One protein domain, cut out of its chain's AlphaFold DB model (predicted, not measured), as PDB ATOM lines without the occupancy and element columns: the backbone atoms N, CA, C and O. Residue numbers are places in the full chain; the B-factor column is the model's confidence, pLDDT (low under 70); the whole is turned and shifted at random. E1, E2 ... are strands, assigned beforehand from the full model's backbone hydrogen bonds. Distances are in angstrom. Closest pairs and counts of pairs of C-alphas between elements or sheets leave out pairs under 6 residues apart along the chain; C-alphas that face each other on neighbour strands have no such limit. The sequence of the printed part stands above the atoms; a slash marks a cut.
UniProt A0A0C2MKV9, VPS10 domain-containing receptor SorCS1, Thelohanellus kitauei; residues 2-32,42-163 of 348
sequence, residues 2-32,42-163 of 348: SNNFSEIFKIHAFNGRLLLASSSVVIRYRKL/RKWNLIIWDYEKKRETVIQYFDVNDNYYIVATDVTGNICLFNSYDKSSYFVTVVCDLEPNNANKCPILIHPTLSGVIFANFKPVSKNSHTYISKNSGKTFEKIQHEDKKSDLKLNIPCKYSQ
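Overview. This is residues 2 to 32 and 42 to 163 of the 348 residues of the protein "VPS10 domain-containing receptor SorCS1" of Thelohanellus kitauei (UniProt A0A0C2MKV9). With little regular structure, two small sheets, E3 E4 E5 E6 and E7 E8 E9, stand partly face to face; E1 and E2 lie toward one end, E10 toward the other, and residues 13 to 18 stick out. Both sheets are meanders, each strand the antiparallel neighbour of the one before. The printed 153 residues, all strand by class, have ten strands, E1 to E10, and no named helix. The whole is compact, with a radius of gyration of the C-alphas of 17.1 A, but elongated, spanning 65 by 35 by 34 A.

Arrangement. E1, residues 25 to 28, and E2, residues 47 to 50, are antiparallel neighbours at 156 degrees. No backbone N and O across this pair are within hydrogen-bond range. E3, residues 58 to 64, and E4, residues 67 to 73, form a hairpin, with N 62 and O 69 2.9 A apart. The closest C-alphas of E3 and E7, residues 108 to 110, are those of Phe 62 and Ile 110, 7.4 A apart.

Along the chain. E5 is residues 79 to 84, E6 92 to 95, E8 118 to 121, E9 131 to 134 and E10 152 to 156. C-alpha 25 is at (16.371, 16.474, 15.108), C-alpha 156 at (-9.451, 32.003, 13.499).

Size, cuts and confidence. Residues 33 to 41 are not printed, a gap of 8.9 A between C-alphas 32 and 42. The links E6 to E7 and E9 to E10 are long. Residues 2 to 32 and 42 to 57 are among those with pLDDT under 70.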
ATOM      1  N   SER A   2      28.177  37.249  25.934       28.22
ATOM      2  CA  SER A   2      27.300  36.106  26.217       28.22
ATOM      3  C   SER A   2      26.558  35.618  24.970       28.22
ATOM      4  O   SER A   2      25.714  36.330  24.430       28.22
ATOM      5  N   ASN A   3      26.870  34.396  24.540       27.73
ATOM      6  CA  ASN A   3      26.165  33.690  23.478       27.73
ATOM      7  C   ASN A   3      24.768  33.294  23.979       27.73
ATOM      8  O   ASN A   3      24.589  32.204  24.516       27.73
ATOM      9  N   ASN A   4      23.780  34.169  23.792       27.12
ATOM     10  CA  ASN A   4      22.361  33.832  23.934       27.12
ATOM     11  C   ASN A   4      21.858  33.096  22.677       27.12
ATOM     12  O   ASN A   4      20.858  33.480  22.080       27.12
ATOM     13  N   PHE A   5      22.565  32.045  22.263       32.72
ATOM     14  CA  PHE A   5      22.190  31.218  21.119       32.72
ATOM     15  C   PHE A   5      22.040  29.777  21.585       32.72
ATOM     16  O   PHE A   5      22.980  29.184  22.114       32.72
ATOM     17  N   SER A   6      20.857  29.203  21.388       30.41
ATOM     18  CA  SER A   6      20.639  27.772  21.550       30.41
ATOM     19  C   SER A   6      21.161  27.043  20.309       30.41
ATOM     20  O   SER A   6      20.606  27.157  19.220       30.41
ATOM     21  N   GLU A   7      22.240  26.275  20.468       34.12
ATOM     22  CA  GLU A   7      22.699  25.309  19.464       34.12
ATOM     23  C   GLU A   7      21.639  24.196  19.368       34.12
ATOM     24  O   GLU A   7      21.598  23.299  20.204       34.12
ATOM     25  N   ILE A   8      20.722  24.279  18.393       40.16
ATOM     26  CA  ILE A   8      19.658  23.268  18.241       40.16
ATOM     27  C   ILE A   8      20.234  21.962  17.655       40.16
ATOM     28  O   ILE A   8      19.753  20.882  17.989       40.16
ATOM     29  N   PHE A   9      21.302  22.024  16.840       40.88
ATOM     30  CA  PHE A   9      21.893  20.845  16.187       40.88
ATOM     31  C   PHE A   9      23.420  20.869  16.166       40.88
ATOM     32  O   PHE A   9      24.024  21.786  15.614       40.88
ATOM     33  N   LYS A  10      24.033  19.789  16.665       33.00
ATOM     34  CA  LYS A  10      25.459  19.500  16.502       33.00
ATOM     35  C   LYS A  10      25.613  18.087  15.951       33.00
ATOM     36  O   LYS A  10      25.321  17.116  16.640       33.00
ATOM     37  N   ILE A  11      26.032  17.963  14.692       40.12
ATOM     38  CA  ILE A  11      26.299  16.661  14.067       40.12
ATOM     39  C   ILE A  11      27.808  16.548  13.877       40.12
ATOM     40  O   ILE A  11      28.376  17.170  12.983       40.12
ATOM     41  N   HIS A  12      28.453  15.736  14.712       32.22
ATOM     42  CA  HIS A  12      29.828  15.305  14.483       32.22
ATOM     43  C   HIS A  12      29.817  13.871  13.956       32.22
ATOM     44  O   HIS A  12      29.392  12.939  14.640       32.22
ATOM     45  N   ALA A  13      30.287  13.693  12.724       29.05
ATOM     46  CA  ALA A  13      30.599  12.379  12.188       29.05
ATOM     47  C   ALA A  13      32.071  12.079  12.486       29.05
ATOM     48  O   ALA A  13      32.955  12.758  11.967       29.05
ATOM     49  N   PHE A  14      32.335  11.066  13.312       26.88
ATOM     50  CA  PHE A  14      33.683  10.537  13.517       26.88
ATOM     51  C   PHE A  14      33.690   9.071  13.069       26.88
ATOM     52  O   PHE A  14      32.921   8.255  13.573       26.88
ATOM     53  N   ASN A  15      34.517   8.743  12.071       29.53
ATOM     54  CA  ASN A  15      34.716   7.384  11.540       29.53
ATOM     55  C   ASN A  15      33.435   6.604  11.180       29.53
ATOM     56  O   ASN A  15      33.281   5.438  11.538       29.53
ATOM     57  N   GLY A  16      32.494   7.233  10.467       37.09
ATOM     58  CA  GLY A  16      31.332   6.527   9.905       37.09
ATOM     59  C   GLY A  16      30.313   6.009  10.930       37.09
ATOM     60  O   GLY A  16      29.353   5.344  10.544       37.09
ATOM     61  N   ARG A  17      30.464   6.341  12.219       29.59
ATOM     62  CA  ARG A  17      29.430   6.162  13.244       29.59
ATOM     63  C   ARG A  17      28.915   7.532  13.677       29.59
ATOM     64  O   ARG A  17      29.685   8.392  14.097       29.59
ATOM     65  N   LEU A  18      27.603   7.732  13.542       37.81
ATOM     66  CA  LEU A  18      26.914   8.904  14.077       37.81
ATOM     67  C   LEU A  18      27.030   8.859  15.606       37.81
ATOM     68  O   LEU A  18      26.504   7.937  16.232       37.81
ATOM     69  N   LEU A  19      27.710   9.834  16.204       29.00
ATOM     70  CA  LEU A  19      27.611  10.057  17.641       29.00
ATOM     71  C   LEU A  19      26.313  10.823  17.897       29.00
ATOM     72  O   LEU A  19      26.144  11.962  17.466       29.00
ATOM     73  N   LEU A  20      25.371  10.131  18.533       35.72
ATOM     74  CA  LEU A  20      24.065  10.647  18.916       35.72
ATOM     75  C   LEU A  20      24.245  11.653  20.059       35.72
ATOM     76  O   LEU A  20      24.626  11.271  21.162       35.72
ATOM     77  N   ALA A  21      23.957  12.927  19.797       31.58
ATOM     78  CA  ALA A  21      23.665  13.884  20.857       31.58
ATOM     79  C   ALA A  21      22.188  13.740  21.258       31.58
ATOM     80  O   ALA A  21      21.327  13.592  20.384       31.58
ATOM     81  N   SER A  22      21.911  13.824  22.560       31.16
ATOM     82  CA  SER A  22      20.626  13.603  23.253       31.16
ATOM     83  C   SER A  22      19.475  14.562  22.880       31.16
ATOM     84  O   SER A  22      18.480  14.652  23.589       31.16
ATOM     85  N   SER A  23      19.587  15.295  21.772       35.97
ATOM     86  CA  SER A  23      18.559  16.224  21.279       35.97
ATOM     87  C   SER A  23      18.698  16.544  19.782       35.97
ATOM     88  O   SER A  23      18.439  17.662  19.343       35.97
ATOM     89  N   SER A  24      19.113  15.576  18.963       35.47
ATOM     90  CA  SER A  24      19.300  15.802  17.521       35.47
ATOM     91  C   SER A  24      17.997  15.569  16.737       35.47
ATOM     92  O   SER A  24      17.553  14.430  16.607       35.47
ATOM     93  N   VAL A  25      17.405  16.619  16.153       41.09
ATOM     94  CA  VAL A  25      16.371  16.474  15.108       41.09
ATOM     95  C   VAL A  25      17.061  16.308  13.761       41.09
ATOM     96  O   VAL A  25      17.894  17.119  13.361       41.09
ATOM     97  N   VAL A  26      16.665  15.281  13.016       39.88
ATOM     98  CA  VAL A  26      17.076  15.100  11.623       39.88
ATOM     99  C   VAL A  26      15.993  15.685  10.718       39.88
ATOM    100  O   VAL A  26      14.884  15.156  10.659       39.88
ATOM    101  N   ILE A  27      16.311  16.761   9.994       42.06
ATOM    102  CA  ILE A  27      15.441  17.303   8.942       42.06
ATOM    103  C   ILE A  27      15.776  16.583   7.636       42.06
ATOM    104  O   ILE A  27      16.781  16.874   6.985       42.06
ATOM    105  N   ARG A  28      14.931  15.633   7.224       34.84
ATOM    106  CA  ARG A  28      15.048  15.004   5.901       34.84
ATOM    107  C   ARG A  28      14.154  15.758   4.923       34.84
ATOM    108  O   ARG A  28      12.934  15.659   5.006       34.84
ATOM    109  N   TYR A  29      14.751  16.492   3.988       36.34
ATOM    110  CA  TYR A  29      14.021  17.107   2.879       36.34
ATOM    111  C   TYR A  29      14.255  16.308   1.588       36.34
ATOM    112  O   TYR A  29      15.368  15.868   1.305       36.34
ATOM    113  N   ARG A  30      13.202  16.106   0.785       30.86
ATOM    114  CA  ARG A  30      13.310  15.590  -0.590       30.86
ATOM    115  C   ARG A  30      12.879  16.697  -1.543       30.86
ATOM    116  O   ARG A  30      11.707  17.058  -1.573       30.86
ATOM    117  N   LYS A  31      13.818  17.228  -2.331       30.72
ATOM    118  CA  LYS A  31      13.505  18.152  -3.428       30.72
ATOM    119  C   LYS A  31      12.824  17.349  -4.539       30.72
ATOM    120  O   LYS A  31      13.458  16.502  -5.162       30.72
ATOM    121  N   LEU A  32      11.527  17.558  -4.747       34.00
ATOM    122  CA  LEU A  32      10.818  16.971  -5.884       34.00
ATOM    123  C   LEU A  32      11.159  17.793  -7.135       34.00
ATOM    124  O   LEU A  32      10.756  18.949  -7.244       34.00
ATOM    125  N   ARG A  42       1.328  19.996  -4.445       32.62
ATOM    126  CA  ARG A  42       2.683  20.005  -3.882       32.62
ATOM    127  C   ARG A  42       2.629  19.465  -2.451       32.62
ATOM    128  O   ARG A  42       2.447  20.234  -1.511       32.62
ATOM    129  N   LYS A  43       2.774  18.152  -2.269       30.22
ATOM    130  CA  LYS A  43       3.055  17.577  -0.944       30.22
ATOM    131  C   LYS A  43       4.550  17.685  -0.653       30.22
ATOM    132  O   LYS A  43       5.356  16.947  -1.214       30.22
ATOM    133  N   TRP A  44       4.904  18.609   0.232       38.31
ATOM    134  CA  TRP A  44       6.210  18.650   0.881       38.31
ATOM    135  C   TRP A  44       6.143  17.784   2.136       38.31
ATOM    136  O   TRP A  44       5.369  18.083   3.041       38.31
ATOM    137  N   ASN A  45       6.944  16.721   2.200       32.75
ATOM    138  CA  ASN A  45       7.143  15.978   3.441       32.75
ATOM    139  C   ASN A  45       8.394  16.550   4.121       32.75
ATOM    140  O   ASN A  45       9.493  16.029   3.929       32.75
ATOM    141  N   LEU A  46       8.243  17.662   4.845       38.91
ATOM    142  CA  LEU A  46       9.234  18.072   5.838       38.91
ATOM    143  C   LEU A  46       8.977  17.221   7.080       38.91
ATOM    144  O   LEU A  46       7.984  17.425   7.769       38.91
ATOM    145  N   ILE A  47       9.848  16.251   7.343       38.06
ATOM    146  CA  ILE A  47       9.744  15.418   8.540       38.06
ATOM    147  C   ILE A  47      10.817  15.898   9.519       38.06
ATOM    148  O   ILE A  47      12.004  15.649   9.309       38.06
ATOM    149  N   ILE A  48      10.388  16.602  10.567       45.47
ATOM    150  CA  ILE A  48      11.157  16.788  11.804       45.47
ATOM    151  C   ILE A  48      10.831  15.562  12.643       45.47
ATOM    152  O   ILE A  48       9.727  15.433  13.175       45.47
ATOM    153  N   TRP A  49      11.759  14.610  12.655       39.62
ATOM    154  CA  TRP A  49      11.607  13.379  13.415       39.62
ATOM    155  C   TRP A  49      12.343  13.529  14.741       39.62
ATOM    156  O   TRP A  49      13.573  13.594  14.768       39.62
ATOM    157  N   ASP A  50      11.590  13.564  15.839       43.72
ATOM    158  CA  ASP A  50      12.143  13.290  17.161       43.72
ATOM    159  C   ASP A  50      12.442  11.782  17.229       43.72
ATOM    160  O   ASP A  50      11.530  10.949  17.276       43.72
ATOM    161  N   TYR A  51      13.725  11.420  17.140       39.72
ATOM    162  CA  TYR A  51      14.159  10.022  17.070       39.72
ATOM    163  C   TYR A  51      13.927   9.267  18.380       39.72
ATOM    164  O   TYR A  51      13.684   8.060  18.342       39.72
ATOM    165  N   GLU A  52      13.911   9.967  19.515       43.53
ATOM    166  CA  GLU A  52      13.628   9.362  20.815       43.53
ATOM    167  C   GLU A  52      12.129   9.108  20.994       43.53
ATOM    168  O   GLU A  52      11.731   8.032  21.444       43.53
ATOM    169  N   LYS A  53      11.274  10.054  20.581       46.53
ATOM    170  CA  LYS A  53       9.817   9.944  20.788       46.53
ATOM    171  C   LYS A  53       9.043   9.333  19.619       46.53
ATOM    172  O   LYS A  53       7.858   9.048  19.787       46.53
ATOM    173  N   LYS A  54       9.668   9.129  18.449       47.97
ATOM    174  CA  LYS A  54       9.024   8.652  17.202       47.97
ATOM    175  C   LYS A  54       7.715   9.395  16.880       47.97
ATOM    176  O   LYS A  54       6.736   8.780  16.454       47.97
ATOM    177  N   ARG A  55       7.663  10.706  17.126       53.22
ATOM    178  CA  ARG A  55       6.478  11.543  16.884       53.22
ATOM    179  C   ARG A  55       6.793  12.649  15.891       53.22
ATOM    180  O   ARG A  55       7.880  13.220  15.911       53.22
ATOM    181  N   GLU A  56       5.812  12.948  15.046       54.25
ATOM    182  CA  GLU A  56       5.814  14.138  14.203       54.25
ATOM    183  C   GLU A  56       5.578  15.358  15.101       54.25
ATOM    184  O   GLU A  56       4.569  15.437  15.803       54.25
ATOM    185  N   THR A  57       6.543  16.274  15.137       68.06
ATOM    186  CA  THR A  57       6.493  17.475  15.987       68.06
ATOM    187  C   THR A  57       6.222  18.751  15.193       68.06
ATOM    188  O   THR A  57       6.083  19.811  15.798       68.06
ATOM    189  N   VAL A  58       6.114  18.667  13.858       76.94
ATOM    190  CA  VAL A  58       5.778  19.813  12.999       76.94
ATOM    191  C   VAL A  58       4.281  20.039  12.989       76.94
ATOM    192  O   VAL A  58       3.503  19.179  12.589       76.94
ATOM    193  N   ILE A  59       3.892  21.245  13.369       83.50
ATOM    194  CA  ILE A  59       2.510  21.703  13.369       83.50
ATOM    195  C   ILE A  59       2.219  22.502  12.098       83.50
ATOM    196  O   ILE A  59       1.177  22.322  11.468       83.50
ATOM    197  N   GLN A  60       3.138  23.388  11.707       87.62
ATOM    198  CA  GLN A  60       3.016  24.207  10.499       87.62
ATOM    199  C   GLN A  60       4.368  24.375   9.816       87.62
ATOM    200  O   GLN A  60       5.409  24.397  10.471       87.62
ATOM    201  N   TYR A  61       4.330  24.566   8.501       87.25
ATOM    202  CA  TYR A  61       5.491  24.899   7.690       87.25
ATOM    203  C   TYR A  61       5.117  25.956   6.654       87.25
ATOM    204  O   TYR A  61       4.070  25.855   6.010       87.25
ATOM    205  N   PHE A  62       5.992  26.941   6.476       85.94
ATOM    206  CA  PHE A  62       5.863  27.961   5.447       85.94
ATOM    207  C   PHE A  62       7.194  28.146   4.719       85.94
ATOM    208  O   PHE A  62       8.249  28.239   5.345       85.94
ATOM    209  N   ASP A  63       7.115  28.255   3.396       86.88
ATOM    210  CA  ASP A  63       8.199  28.687   2.513       86.88
ATOM    211  C   ASP A  63       7.739  29.974   1.821       86.88
ATOM    212  O   ASP A  63       7.016  29.927   0.823       86.88
ATOM    213  N   VAL A  64       8.065  31.117   2.425       87.75
ATOM    214  CA  VAL A  64       7.615  32.447   1.988       87.75
ATOM    215  C   VAL A  64       8.649  33.505   2.362       87.75
ATOM    216  O   VAL A  64       9.370  33.355   3.349       87.75
ATOM    217  N   ASN A  65       8.686  34.612   1.615       88.38
ATOM    218  CA  ASN A  65       9.544  35.769   1.904       88.38
ATOM    219  C   ASN A  65      11.035  35.405   2.087       88.38
ATOM    220  O   ASN A  65      11.682  35.940   2.985       88.38
ATOM    221  N   ASP A  66      11.539  34.455   1.292       87.62
ATOM    222  CA  ASP A  66      12.921  33.949   1.329       87.62
ATOM    223  C   ASP A  66      13.360  33.313   2.660       87.62
ATOM    224  O   ASP A  66      14.547  33.124   2.903       87.62
ATOM    225  N   ASN A  67      12.409  32.902   3.503       86.31
ATOM    226  CA  ASN A  67      12.693  32.196   4.753       86.31
ATOM    227  C   ASN A  67      11.889  30.894   4.838       86.31
ATOM    228  O   ASN A  67      10.812  30.762   4.245       86.31
ATOM    229  N   TYR A  68      12.380  29.952   5.640       86.31
ATOM    230  CA  TYR A  68      11.554  28.846   6.119       86.31
ATOM    231  C   TYR A  68      11.023  29.164   7.510       86.31
ATOM    232  O   TYR A  68      11.787  29.523   8.401       86.31
ATOM    233  N   TYR A  69       9.722  28.979   7.716       88.69
ATOM    234  CA  TYR A  69       9.102  29.056   9.035       88.69
ATOM    235  C   TYR A  69       8.565  27.688   9.424       88.69
ATOM    236  O   TYR A  69       7.899  27.028   8.625       88.69
ATOM    237  N   ILE A  70       8.824  27.278  10.658       89.31
ATOM    238  CA  ILE A  70       8.363  26.007  11.209       89.31
ATOM    239  C   ILE A  70       7.704  26.290  12.547       89.31
ATOM    240  O   ILE A  70       8.311  26.908  13.411       89.31
ATOM    241  N   VAL A  71       6.480  25.811  12.735       89.88
ATOM    242  CA  VAL A  71       5.884  25.724  14.069       89.88
ATOM    243  C   VAL A  71       6.064  24.299  14.549       89.88
ATOM    244  O   VAL A  71       5.589  23.376  13.887       89.88
ATOM    245  N   ALA A  72       6.745  24.124  15.673       85.25
ATOM    246  CA  ALA A  72       6.997  22.814  16.251       85.25
ATOM    247  C   ALA A  72       7.007  22.868  17.777       85.25
ATOM    248  O   ALA A  72       7.146  23.933  18.379       85.25
ATOM    249  N   THR A  73       6.856  21.702  18.391       80.50
ATOM    250  CA  THR A  73       7.014  21.548  19.836       80.50
ATOM    251  C   THR A  73       8.498  21.440  20.195       80.50
ATOM    252  O   THR A  73       9.209  20.620  19.615       80.50
ATOM    253  N   ASP A  74       8.961  22.250  21.143       69.31
ATOM    254  CA  ASP A  74      10.322  22.208  21.674       69.31
ATOM    255  C   ASP A  74      10.542  21.025  22.644       69.31
ATOM    256  O   ASP A  74       9.635  20.240  22.941       69.31
ATOM    257  N   VAL A  75      11.766  20.900  23.171       67.12
ATOM    258  CA  VAL A  75      12.146  19.815  24.096       67.12
ATOM    259  C   VAL A  75      11.357  19.822  25.412       67.12
ATOM    260  O   VAL A  75      11.210  18.774  26.043       67.12
ATOM    261  N   THR A  76      10.817  20.977  25.808       70.44
ATOM    262  CA  THR A  76      10.017  21.162  27.029       70.44
ATOM    263  C   THR A  76       8.521  20.940  26.807       70.44
ATOM    264  O   THR A  76       7.758  20.900  27.770       70.44
ATOM    265  N   GLY A  77       8.085  20.747  25.559       75.75
ATOM    266  CA  GLY A  77       6.671  20.604  25.215       75.75
ATOM    267  C   GLY A  77       5.982  21.918  24.829       75.75
ATOM    268  O   GLY A  77       4.764  21.927  24.640       75.75
ATOM    269  N   ASN A  78       6.719  23.025  24.697       82.38
ATOM    270  CA  ASN A  78       6.168  24.307  24.271       82.38
ATOM    271  C   ASN A  78       6.098  24.407  22.756       82.38
ATOM    272  O   ASN A  78       7.002  23.987  22.046       82.38
ATOM    273  N   ILE A  79       5.012  24.985  22.248       89.06
ATOM    274  CA  ILE A  79       4.850  25.203  20.814       89.06
ATOM    275  C   ILE A  79       5.519  26.526  20.465       89.06
ATOM    276  O   ILE A  79       5.134  27.574  20.988       89.06
ATOM    277  N   CYS A  80       6.497  26.460  19.571       87.62
ATOM    278  CA  CYS A  80       7.312  27.592  19.170       87.62
ATOM    279  C   CYS A  80       7.343  27.746  17.651       87.62
ATOM    280  O   CYS A  80       7.249  26.776  16.897       87.62
ATOM    281  N   LEU A  81       7.488  28.993  17.213       92.31
ATOM    282  CA  LEU A  81       7.811  29.362  15.848       92.31
ATOM    283  C   LEU A  81       9.329  29.467  15.714       92.31
ATOM    284  O   LEU A  81       9.974  30.222  16.438       92.31
ATOM    285  N   PHE A  82       9.867  28.765  14.731       87.62
ATOM    286  CA  PHE A  82      11.257  28.816  14.320       87.62
ATOM    287  C   PHE A  82      11.361  29.424  12.925       87.62
ATOM    288  O   PHE A  82      10.497  29.197  12.073       87.62
ATOM    289  N   ASN A  83      12.432  30.171  12.681       86.69
ATOM    290  CA  ASN A  83      12.739  30.752  11.382       86.69
ATOM    291  C   ASN A  83      14.144  30.338  10.943       86.69
ATOM    292  O   ASN A  83      15.087  30.443  11.722       86.69
ATOM    293  N   SER A  84      14.267  29.881   9.702       84.69
ATOM    294  CA  SER A  84      15.537  29.807   8.989       84.69
ATOM    295  C   SER A  84      15.598  30.957   7.997       84.69
ATOM    296  O   SER A  84      14.854  30.996   7.004       84.69
ATOM    297  N   TYR A  85      16.484  31.898   8.302       82.12
ATOM    298  CA  TYR A  85      16.716  33.047   7.456       82.12
ATOM    299  C   TYR A  85      17.493  32.651   6.209       82.12
ATOM    300  O   TYR A  85      18.376  31.785   6.266       82.12
ATOM    301  N   ASP A  86      17.125  33.260   5.081       81.75
ATOM    302  CA  ASP A  86      17.748  33.041   3.770       81.75
ATOM    303  C   ASP A  86      17.817  31.551   3.390       81.75
ATOM    304  O   ASP A  86      18.705  31.096   2.666       81.75
ATOM    305  N   LYS A  87      16.860  30.767   3.912       77.25
ATOM    306  CA  LYS A  87      16.734  29.316   3.715       77.25
ATOM    307  C   LYS A  87      17.995  28.528   4.085       77.25
ATOM    308  O   LYS A  87      18.275  27.484   3.489       77.25
ATOM    309  N   SER A  88      18.743  29.006   5.076       76.62
ATOM    310  CA  SER A  88      19.918  28.317   5.603       76.62
ATOM    311  C   SER A  88      19.563  27.004   6.324       76.62
ATOM    312  O   SER A  88      18.401  26.685   6.594       76.62
ATOM    313  N   SER A  89      20.580  26.223   6.686       70.19
ATOM    314  CA  SER A  89      20.413  25.033   7.529       70.19
ATOM    315  C   SER A  89      20.139  25.348   9.005       70.19
ATOM    316  O   SER A  89      19.916  24.423   9.783       70.19
ATOM    317  N   TYR A  90      20.180  26.621   9.403       72.19
ATOM    318  CA  TYR A  90      20.073  27.047  10.794       72.19
ATOM    319  C   TYR A  90      18.697  27.634  11.073       72.19
ATOM    320  O   TYR A  90      18.162  28.393  10.271       72.19
ATOM    321  N   PHE A  91      18.141  27.282  12.228       79.88
ATOM    322  CA  PHE A  91      16.867  27.801  12.701       79.88
ATOM    323  C   PHE A  91      17.078  28.546  14.009       79.88
ATOM    324  O   PHE A  91      17.747  28.040  14.909       79.88
ATOM    325  N   VAL A  92      16.462  29.717  14.121       82.56
ATOM    326  CA  VAL A  92      16.358  30.464  15.371       82.56
ATOM    327  C   VAL A  92      14.943  30.366  15.915       82.56
ATOM    328  O   VAL A  92      13.971  30.334  15.153       82.56
ATOM    329  N   THR A  93      14.816  30.332  17.237       86.44
ATOM    330  CA  THR A  93      13.520  30.468  17.902       86.44
ATOM    331  C   THR A  93      13.059  31.916  17.784       86.44
ATOM    332  O   THR A  93      13.754  32.823  18.225       86.44
ATOM    333  N   VAL A  94      11.885  32.134  17.193       90.38
ATOM    334  CA  VAL A  94      11.280  33.467  17.058       90.38
ATOM    335  C   VAL A  94      10.408  33.775  18.265       90.38
ATOM    336  O   VAL A  94      10.555  34.814  18.897       90.38
ATOM    337  N   VAL A  95       9.473  32.877  18.577       91.50
ATOM    338  CA  VAL A  95       8.548  33.043  19.700       91.50
ATOM    339  C   VAL A  95       8.003  31.690  20.145       91.50
ATOM    340  O   VAL A  95       7.853  30.785  19.325       91.50
ATOM    341  N   CYS A  96       7.703  31.553  21.432       89.88
ATOM    342  CA  CYS A  96       7.130  30.353  22.041       89.88
ATOM    343  C   CYS A  96       5.755  30.643  22.659       89.88
ATOM    344  O   CYS A  96       5.159  31.689  22.402       89.88
ATOM    345  N   ASP A  97       5.233  29.686  23.430       91.56
ATOM    346  CA  ASP A  97       3.933  29.767  24.102       91.56
ATOM    347  C   ASP A  97       2.761  29.998  23.151       91.56
ATOM    348  O   ASP A  97       1.791  30.681  23.464       91.56
ATOM    349  N   LEU A  98       2.829  29.382  21.976       93.56
ATOM    350  CA  LEU A  98       1.755  29.414  20.994       93.56
ATOM    351  C   LEU A  98       0.593  28.495  21.392       93.56
ATOM    352  O   LEU A  98       0.790  27.449  22.022       93.56
ATOM    353  N   GLU A  99      -0.631  28.876  21.011       92.94
ATOM    354  CA  GLU A  99      -1.807  28.024  21.218       92.94
ATOM    355  C   GLU A  99      -1.647  26.675  20.493       92.94
ATOM    356  O   GLU A  99      -1.104  26.617  19.385       92.94
ATOM    357  N   PRO A 100      -2.153  25.574  21.075       89.50
ATOM    358  CA  PRO A 100      -2.192  24.300  20.377       89.50
ATOM    359  C   PRO A 100      -3.071  24.391  19.132       89.50
ATOM    360  O   PRO A 100      -4.133  25.021  19.135       89.50
ATOM    361  N   ASN A 101      -2.643  23.724  18.062       87.44
ATOM    362  CA  ASN A 101      -3.479  23.574  16.887       87.44
ATOM    363  C   ASN A 101      -4.614  22.576  17.150       87.44
ATOM    364  O   ASN A 101      -4.535  21.685  17.992       87.44
ATOM    365  N   ASN A 102      -5.671  22.695  16.362       85.62
ATOM    366  CA  ASN A 102      -6.653  21.635  16.177       85.62
ATOM    367  C   ASN A 102      -6.862  21.413  14.671       85.62
ATOM    368  O   ASN A 102      -6.140  21.987  13.857       85.62
ATOM    369  N   ALA A 103      -7.841  20.591  14.282       77.81
ATOM    370  CA  ALA A 103      -8.055  20.219  12.880       77.81
ATOM    371  C   ALA A 103      -8.150  21.416  11.908       77.81
ATOM    372  O   ALA A 103      -7.719  21.300  10.764       77.81
ATOM    373  N   ASN A 104      -8.680  22.562  12.362       82.12
ATOM    374  CA  ASN A 104      -8.956  23.721  11.505       82.12
ATOM    375  C   ASN A 104      -8.290  25.023  11.971       82.12
ATOM    376  O   ASN A 104      -8.305  26.000  11.221       82.12
ATOM    377  N   LYS A 105      -7.730  25.056  13.186       91.06
ATOM    378  CA  LYS A 105      -7.140  26.252  13.795       91.06
ATOM    379  C   LYS A 105      -5.666  26.039  14.060       91.06
ATOM    380  O   LYS A 105      -5.291  25.046  14.680       91.06
ATOM    381  N   CYS A 106      -4.863  26.997  13.637       93.75
ATOM    382  CA  CYS A 106      -3.427  26.986  13.813       93.75
ATOM    383  C   CYS A 106      -2.951  28.240  14.557       93.75
ATOM    384  O   CYS A 106      -3.636  29.261  14.520       93.75
ATOM    385  N   PRO A 107      -1.805  28.183  15.248       95.25
ATOM    386  CA  PRO A 107      -1.323  29.325  16.016       95.25
ATOM    387  C   PRO A 107      -0.746  30.456  15.168       95.25
ATOM    388  O   PRO A 107      -0.829  31.603  15.596       95.25
ATOM    389  N   ILE A 108      -0.148  30.158  14.008       96.62
ATOM    390  CA  ILE A 108       0.614  31.134  13.217       96.62
ATOM    391  C   ILE A 108       0.037  31.307  11.813       96.62
ATOM    392  O   ILE A 108      -0.317  30.337  11.143       96.62
ATOM    393  N   LEU A 109       0.021  32.551  11.336       96.50
ATOM    394  CA  LEU A 109      -0.179  32.902   9.933       96.50
ATOM    395  C   LEU A 109       0.960  33.814   9.480       96.50
ATOM    396  O   LEU A 109       1.103  34.923   9.988       96.50
ATOM    397  N   ILE A 110       1.754  33.371   8.508       96.06
ATOM    398  CA  ILE A 110       2.775  34.216   7.877       96.06
ATOM    399  C   ILE A 110       2.154  34.907   6.666       96.06
ATOM    400  O   ILE A 110       1.558  34.236   5.817       96.06
ATOM    401  N   HIS A 111       2.293  36.231   6.569       96.56
ATOM    402  CA  HIS A 111       1.807  36.962   5.403       96.56
ATOM    403  C   HIS A 111       2.611  36.550   4.157       96.56
ATOM    404  O   HIS A 111       3.841  36.656   4.166       96.56
ATOM    405  N   PRO A 112       1.964  36.111   3.062       94.12
ATOM    406  CA  PRO A 112       2.671  35.506   1.930       94.12
ATOM    407  C   PRO A 112       3.492  36.501   1.098       94.12
ATOM    408  O   PRO A 112       4.394  36.085   0.381       94.12
ATOM    409  N   THR A 113       3.159  37.794   1.159       93.00
ATOM    410  CA  THR A 113       3.789  38.850   0.340       93.00
ATOM    411  C   THR A 113       4.454  39.975   1.140       93.00
ATOM    412  O   THR A 113       5.277  40.705   0.589       93.00
ATOM    413  N   LEU A 114       4.092  40.144   2.416       93.94
ATOM    414  CA  LEU A 114       4.585  41.224   3.268       93.94
ATOM    415  C   LEU A 114       5.623  40.634   4.215       93.94
ATOM    416  O   LEU A 114       5.287  40.016   5.225       93.94
ATOM    417  N   SER A 115       6.896  40.811   3.875       91.31
ATOM    418  CA  SER A 115       8.001  40.231   4.633       91.31
ATOM    419  C   SER A 115       7.996  40.686   6.093       91.31
ATOM    420  O   SER A 115       7.815  41.868   6.402       91.31
ATOM    421  N   GLY A 116       8.192  39.733   7.002       90.62
ATOM    422  CA  GLY A 116       8.219  39.985   8.441       90.62
ATOM    423  C   GLY A 116       6.855  40.242   9.085       90.62
ATOM    424  O   GLY A 116       6.839  40.516  10.283       90.62
ATOM    425  N   VAL A 117       5.746  40.151   8.336       95.50
ATOM    426  CA  VAL A 117       4.391  40.235   8.899       95.50
ATOM    427  C   VAL A 117       3.909  38.851   9.338       95.50
ATOM    428  O   VAL A 117       3.799  37.929   8.523       95.50
ATOM    429  N   ILE A 118       3.637  38.698  10.635       96.94
ATOM    430  CA  ILE A 118       3.292  37.421  11.280       96.94
ATOM    431  C   ILE A 118       2.092  37.638  12.194       96.94
ATOM    432  O   ILE A 118       2.148  38.511  13.049       96.94
ATOM    433  N   PHE A 119       1.050  36.818  12.079       97.69
ATOM    434  CA  PHE A 119      -0.026  36.763  13.071       97.69
ATOM    435  C   PHE A 119       0.163  35.560  13.982       97.69
ATOM    436  O   PHE A 119       0.484  34.472  13.498       97.69
ATOM    437  N   ALA A 120      -0.061  35.754  15.278       96.88
ATOM    438  CA  ALA A 120       0.121  34.728  16.291       96.88
ATOM    439  C   ALA A 120      -1.022  34.713  17.312       96.88
ATOM    440  O   ALA A 120      -1.443  35.758  17.813       96.88
ATOM    441  N   ASN A 121      -1.482  33.509  17.644       95.69
ATOM    442  CA  ASN A 121      -2.321  33.235  18.803       95.69
ATOM    443  C   ASN A 121      -1.458  32.573  19.887       95.69
ATOM    444  O   ASN A 121      -0.946  31.468  19.688       95.69
ATOM    445  N   PHE A 122      -1.310  33.246  21.028       93.38
ATOM    446  CA  PHE A 122      -0.558  32.750  22.186       93.38
ATOM    447  C   PHE A 122      -1.462  32.034  23.183       93.38
ATOM    448  O   PHE A 122      -2.650  32.355  23.291       93.38
ATOM    449  N   LYS A 123      -0.890  31.089  23.937       90.19
ATOM    450  CA  LYS A 123      -1.554  30.426  25.057       90.19
ATOM    451  C   LYS A 123      -2.176  31.499  25.959       90.19
ATOM    452  O   LYS A 123      -1.479  32.422  26.383       90.19
ATOM    453  N   PRO A 124      -3.480  31.408  26.249       80.38
ATOM    454  CA  PRO A 124      -4.147  32.412  27.055       80.38
ATOM    455  C   PRO A 124      -3.567  32.428  28.473       80.38
ATOM    456  O   PRO A 124      -3.656  31.438  29.193       80.38
ATOM    457  N   VAL A 125      -3.016  33.571  28.889       71.25
ATOM    458  CA  VAL A 125      -2.615  33.817  30.288       71.25
ATOM    459  C   VAL A 125      -3.849  34.094  31.170       71.25
ATOM    460  O   VAL A 125      -3.824  33.891  32.379       71.25
ATOM    461  N   SER A 126      -4.967  34.517  30.565       67.38
ATOM    462  CA  SER A 126      -6.256  34.793  31.220       67.38
ATOM    463  C   SER A 126      -7.425  34.244  30.387       67.38
ATOM    464  O   SER A 126      -7.213  33.718  29.301       67.38
ATOM    465  N   LYS A 127      -8.683  34.403  30.831       64.56
ATOM    466  CA  LYS A 127      -9.862  34.005  30.028       64.56
ATOM    467  C   LYS A 127      -9.964  34.724  28.671       64.56
ATOM    468  O   LYS A 127     -10.686  34.243  27.799       64.56
ATOM    469  N   ASN A 128      -9.246  35.832  28.479       67.19
ATOM    470  CA  ASN A 128      -9.220  36.552  27.213       67.19
ATOM    471  C   ASN A 128      -8.021  36.088  26.381       67.19
ATOM    472  O   ASN A 128      -6.874  36.164  26.819       67.19
ATOM    473  N   SER A 129      -8.309  35.619  25.169       80.50
ATOM    474  CA  SER A 129      -7.313  35.274  24.156       80.50
ATOM    475  C   SER A 129      -7.449  36.256  22.996       80.50
ATOM    476  O   SER A 129      -8.565  36.554  22.567       80.50
ATOM    477  N   HIS A 130      -6.318  36.763  22.511       90.12
ATOM    478  CA  HIS A 130      -6.234  37.756  21.441       90.12
ATOM    479  C   HIS A 130      -5.280  37.273  20.362       90.12
ATOM    480  O   HIS A 130      -4.363  36.496  20.634       90.12
ATOM    481  N   THR A 131      -5.472  37.781  19.151       95.12
ATOM    482  CA  THR A 131      -4.474  37.632  18.092       95.12
ATOM    483  C   THR A 131      -3.521  38.816  18.103       95.12
ATOM    484  O   THR A 131      -3.920  39.965  18.302       95.12
ATOM    485  N   TYR A 132      -2.251  38.530  17.859       95.75
ATOM    486  CA  TYR A 132      -1.190  39.520  17.783       95.75
ATOM    487  C   TYR A 132      -0.611  39.549  16.378       95.75
ATOM    488  O   TYR A 132      -0.626  38.535  15.682       95.75
ATOM    489  N   ILE A 133      -0.092  40.700  15.974       96.31
ATOM    490  CA  ILE A 133       0.634  40.908  14.728       96.31
ATOM    491  C   ILE A 133       2.066  41.337  15.055       96.31
ATOM    492  O   ILE A 133       2.299  42.173  15.921       96.31
ATOM    493  N   SER A 134       3.036  40.759  14.365       94.75
ATOM    494  CA  SER A 134       4.391  41.285  14.271       94.75
ATOM    495  C   SER A 134       4.585  41.889  12.894       94.75
ATOM    496  O   SER A 134       4.089  41.346  11.910       94.75
ATOM    497  N   LYS A 135       5.334  42.990  12.829       93.00
ATOM    498  CA  LYS A 135       5.736  43.670  11.590       93.00
ATOM    499  C   LYS A 135       7.262  43.761  11.488       93.00
ATOM    500  O   LYS A 135       7.780  44.629  10.799       93.00
ATOM    501  N   ASN A 136       7.990  42.894  12.189       90.50
ATOM    502  CA  ASN A 136       9.455  42.874  12.238       90.50
ATOM    503  C   ASN A 136      10.003  41.454  12.482       90.50
ATOM    504  O   ASN A 136      10.918  41.241  13.274       90.50
ATOM    505  N   SER A 137       9.437  40.458  11.790       90.25
ATOM    506  CA  SER A 137       9.855  39.045  11.883       90.25
ATOM    507  C   SER A 137       9.746  38.432  13.279       90.25
ATOM    508  O   SER A 137      10.508  37.535  13.625       90.25
ATOM    509  N   GLY A 138       8.781  38.882  14.074       90.62
ATOM    510  CA  GLY A 138       8.514  38.340  15.400       90.62
ATOM    511  C   GLY A 138       9.418  38.880  16.505       90.62
ATOM    512  O   GLY A 138       9.352  38.364  17.613       90.62
ATOM    513  N   LYS A 139      10.221  39.925  16.249       88.31
ATOM    514  CA  LYS A 139      10.953  40.632  17.315       88.31
ATOM    515  C   LYS A 139      10.000  41.262  18.325       88.31
ATOM    516  O   LYS A 139      10.222  41.173  19.528       88.31
ATOM    517  N   THR A 140       8.934  41.888  17.833       91.06
ATOM    518  CA  THR A 140       7.856  42.422  18.664       91.06
ATOM    519  C   THR A 140       6.500  41.987  18.127       91.06
ATOM    520  O   THR A 140       6.315  41.795  16.922       91.06
ATOM    521  N   PHE A 141       5.550  41.821  19.045       93.06
ATOM    522  CA  PHE A 141       4.161  41.492  18.754       93.06
ATOM    523  C   PHE A 141       3.258  42.530  19.411       93.06
ATOM    524  O   PHE A 141       3.372  42.802  20.604       93.06
ATOM    525  N   GLU A 142       2.345  43.090  18.631       92.88
ATOM    526  CA  GLU A 142       1.324  44.022  19.093       92.88
ATOM    527  C   GLU A 142      -0.062  43.411  18.906       92.88
ATOM    528  O   GLU A 142      -0.295  42.582  18.025       92.88
ATOM    529  N   LYS A 143      -1.006  43.796  19.758       93.38
ATOM    530  CA  LYS A 143      -2.384  43.320  19.658       93.38
ATOM    531  C   LYS A 143      -3.069  43.959  18.447       93.38
ATOM    532  O   LYS A 143      -3.026  45.179  18.294       93.38
ATOM    533  N   ILE A 144      -3.736  43.149  17.623       94.25
ATOM    534  CA  ILE A 144      -4.531  43.674  16.501       94.25
ATOM    535  C   ILE A 144      -5.748  44.449  17.011       94.25
ATOM    536  O   ILE A 144      -6.280  44.165  18.088       94.25
ATOM    537  N   GLN A 145      -6.222  45.409  16.220       93.19
ATOM    538  CA  GLN A 145      -7.321  46.282  16.616       93.19
ATOM    539  C   GLN A 145      -8.590  45.965  15.833       93.19
ATOM    540  O   GLN A 145      -8.574  45.791  14.615       93.19
ATOM    541  N   HIS A 146      -9.714  45.932  16.539       93.25
ATOM    542  CA  HIS A 146     -11.022  46.045  15.913       93.25
ATOM    543  C   HIS A 146     -11.327  47.528  15.632       93.25
ATOM    544  O   HIS A 146     -10.889  48.399  16.385       93.25
ATOM    545  N   GLU A 147     -12.082  47.826  14.568       91.12
ATOM    546  CA  GLU A 147     -12.474  49.203  14.201       91.12
ATOM    547  C   GLU A 147     -13.154  49.942  15.371       91.12
ATOM    548  O   GLU A 147     -12.852  51.104  15.645       91.12
ATOM    549  N   ASP A 148     -13.995  49.236  16.131       85.25
ATOM    550  CA  ASP A 148     -14.388  49.649  17.481       85.25
ATOM    551  C   ASP A 148     -13.312  49.224  18.491       85.25
ATOM    552  O   ASP A 148     -13.287  48.074  18.943       85.25
ATOM    553  N   LYS A 149     -12.440  50.177  18.848       82.06
ATOM    554  CA  LYS A 149     -11.262  50.018  19.725       82.06
ATOM    555  C   LYS A 149     -11.552  49.440  21.115       82.06
ATOM    556  O   LYS A 149     -10.618  49.100  21.834       82.06
ATOM    557  N   LYS A 150     -12.820  49.368  21.526       80.94
ATOM    558  CA  LYS A 150     -13.237  48.815  22.824       80.94
ATOM    559  C   LYS A 150     -13.379  47.293  22.819       80.94
ATOM    560  O   LYS A 150     -13.593  46.711  23.878       80.94
ATOM    561  N   SER A 151     -13.314  46.669  21.645       84.69
ATOM    562  CA  SER A 151     -13.576  45.243  21.485       84.69
ATOM    563  C   SER A 151     -12.293  44.433  21.319       84.69
ATOM    564  O   SER A 151     -11.363  44.827  20.615       84.69
ATOM    565  N   ASP A 152     -12.281  43.261  21.939       86.31
ATOM    566  CA  ASP A 152     -11.176  42.314  21.883       86.31
ATOM    567  C   ASP A 152     -11.359  41.348  20.716       86.31
ATOM    568  O   ASP A 152     -12.394  40.692  20.610       86.31
ATOM    569  N   LEU A 153     -10.348  41.234  19.851       92.12
ATOM    570  CA  LEU A 153     -10.412  40.409  18.647       92.12
ATOM    571  C   LEU A 153      -9.497  39.183  18.741       92.12
ATOM    572  O   LEU A 153      -8.314  39.287  19.079       92.12
ATOM    573  N   LYS A 154     -10.044  38.027  18.360       93.69
ATOM    574  CA  LYS A 154      -9.303  36.785  18.145       93.69
ATOM    575  C   LYS A 154      -9.641  36.204  16.780       93.69
ATOM    576  O   LYS A 154     -10.767  35.779  16.533       93.69
ATOM    577  N   LEU A 155      -8.657  36.150  15.898       95.19
ATOM    578  CA  LEU A 155      -8.786  35.557  14.577       95.19
ATOM    579  C   LEU A 155      -8.728  34.035  14.652       95.19
ATOM    580  O   LEU A 155      -7.958  33.428  15.402       95.19
ATOM    581  N   ASN A 156      -9.523  33.415  13.794       94.50
ATOM    582  CA  ASN A 156      -9.451  32.003  13.499       94.50
ATOM    583  C   ASN A 156      -8.413  31.779  12.390       94.50
ATOM    584  O   ASN A 156      -8.729  31.838  11.200       94.50
ATOM    585  N   ILE A 157      -7.155  31.580  12.781       95.50
ATOM    586  CA  ILE A 157      -6.056  31.358  11.840       95.50
ATOM    587  C   ILE A 157      -6.175  29.945  11.239       95.50
ATOM    588  O   ILE A 157      -6.145  28.962  11.984       95.50
ATOM    589  N   PRO A 158      -6.303  29.809   9.906       92.69
ATOM    590  CA  PRO A 158      -6.434  28.507   9.268       92.69
ATOM    591  C   PRO A 158      -5.090  27.774   9.193       92.69
ATOM    592  O   PRO A 158      -4.054  28.368   8.904       92.69
ATOM    593  N   CYS A 159      -5.111  26.450   9.333       87.12
ATOM    594  CA  CYS A 159      -3.928  25.626   9.058       87.12
ATOM    595  C   CYS A 159      -3.625  25.485   7.559       87.12
ATOM    596  O   CYS A 159      -2.478  25.298   7.162       87.12
ATOM    597  N   LYS A 160      -4.662  25.558   6.718       86.44
ATOM    598  CA  LYS A 160      -4.570  25.513   5.255       86.44
ATOM    599  C   LYS A 160      -5.504  26.553   4.672       86.44
ATOM    600  O   LYS A 160      -6.659  26.636   5.083       86.44
ATOM    601  N   TYR A 161      -5.024  27.312   3.697       88.38
ATOM    602  CA  TYR A 161      -5.810  28.375   3.094       88.38
ATOM    603  C   TYR A 161      -5.517  28.542   1.605       88.38
ATOM    604  O   TYR A 161      -4.423  28.254   1.125       88.38
ATOM    605  N   SER A 162      -6.514  29.039   0.873       89.19
ATOM    606  CA  SER A 162      -6.320  29.543  -0.485       89.19
ATOM    607  C   SER A 162      -5.834  30.984  -0.404       89.19
ATOM    608  O   SER A 162      -6.549  31.837   0.127       89.19
ATOM    609  N   GLN A 163      -4.641  31.262  -0.938       88.44
ATOM    610  CA  GLN A 163      -4.053  32.603  -0.908       88.44
ATOM    611  C   GLN A 163      -4.989  33.644  -1.526       88.44
ATOM    612  O   GLN A 163      -5.195  34.682  -0.921       88.44
TER     613      GLN A 163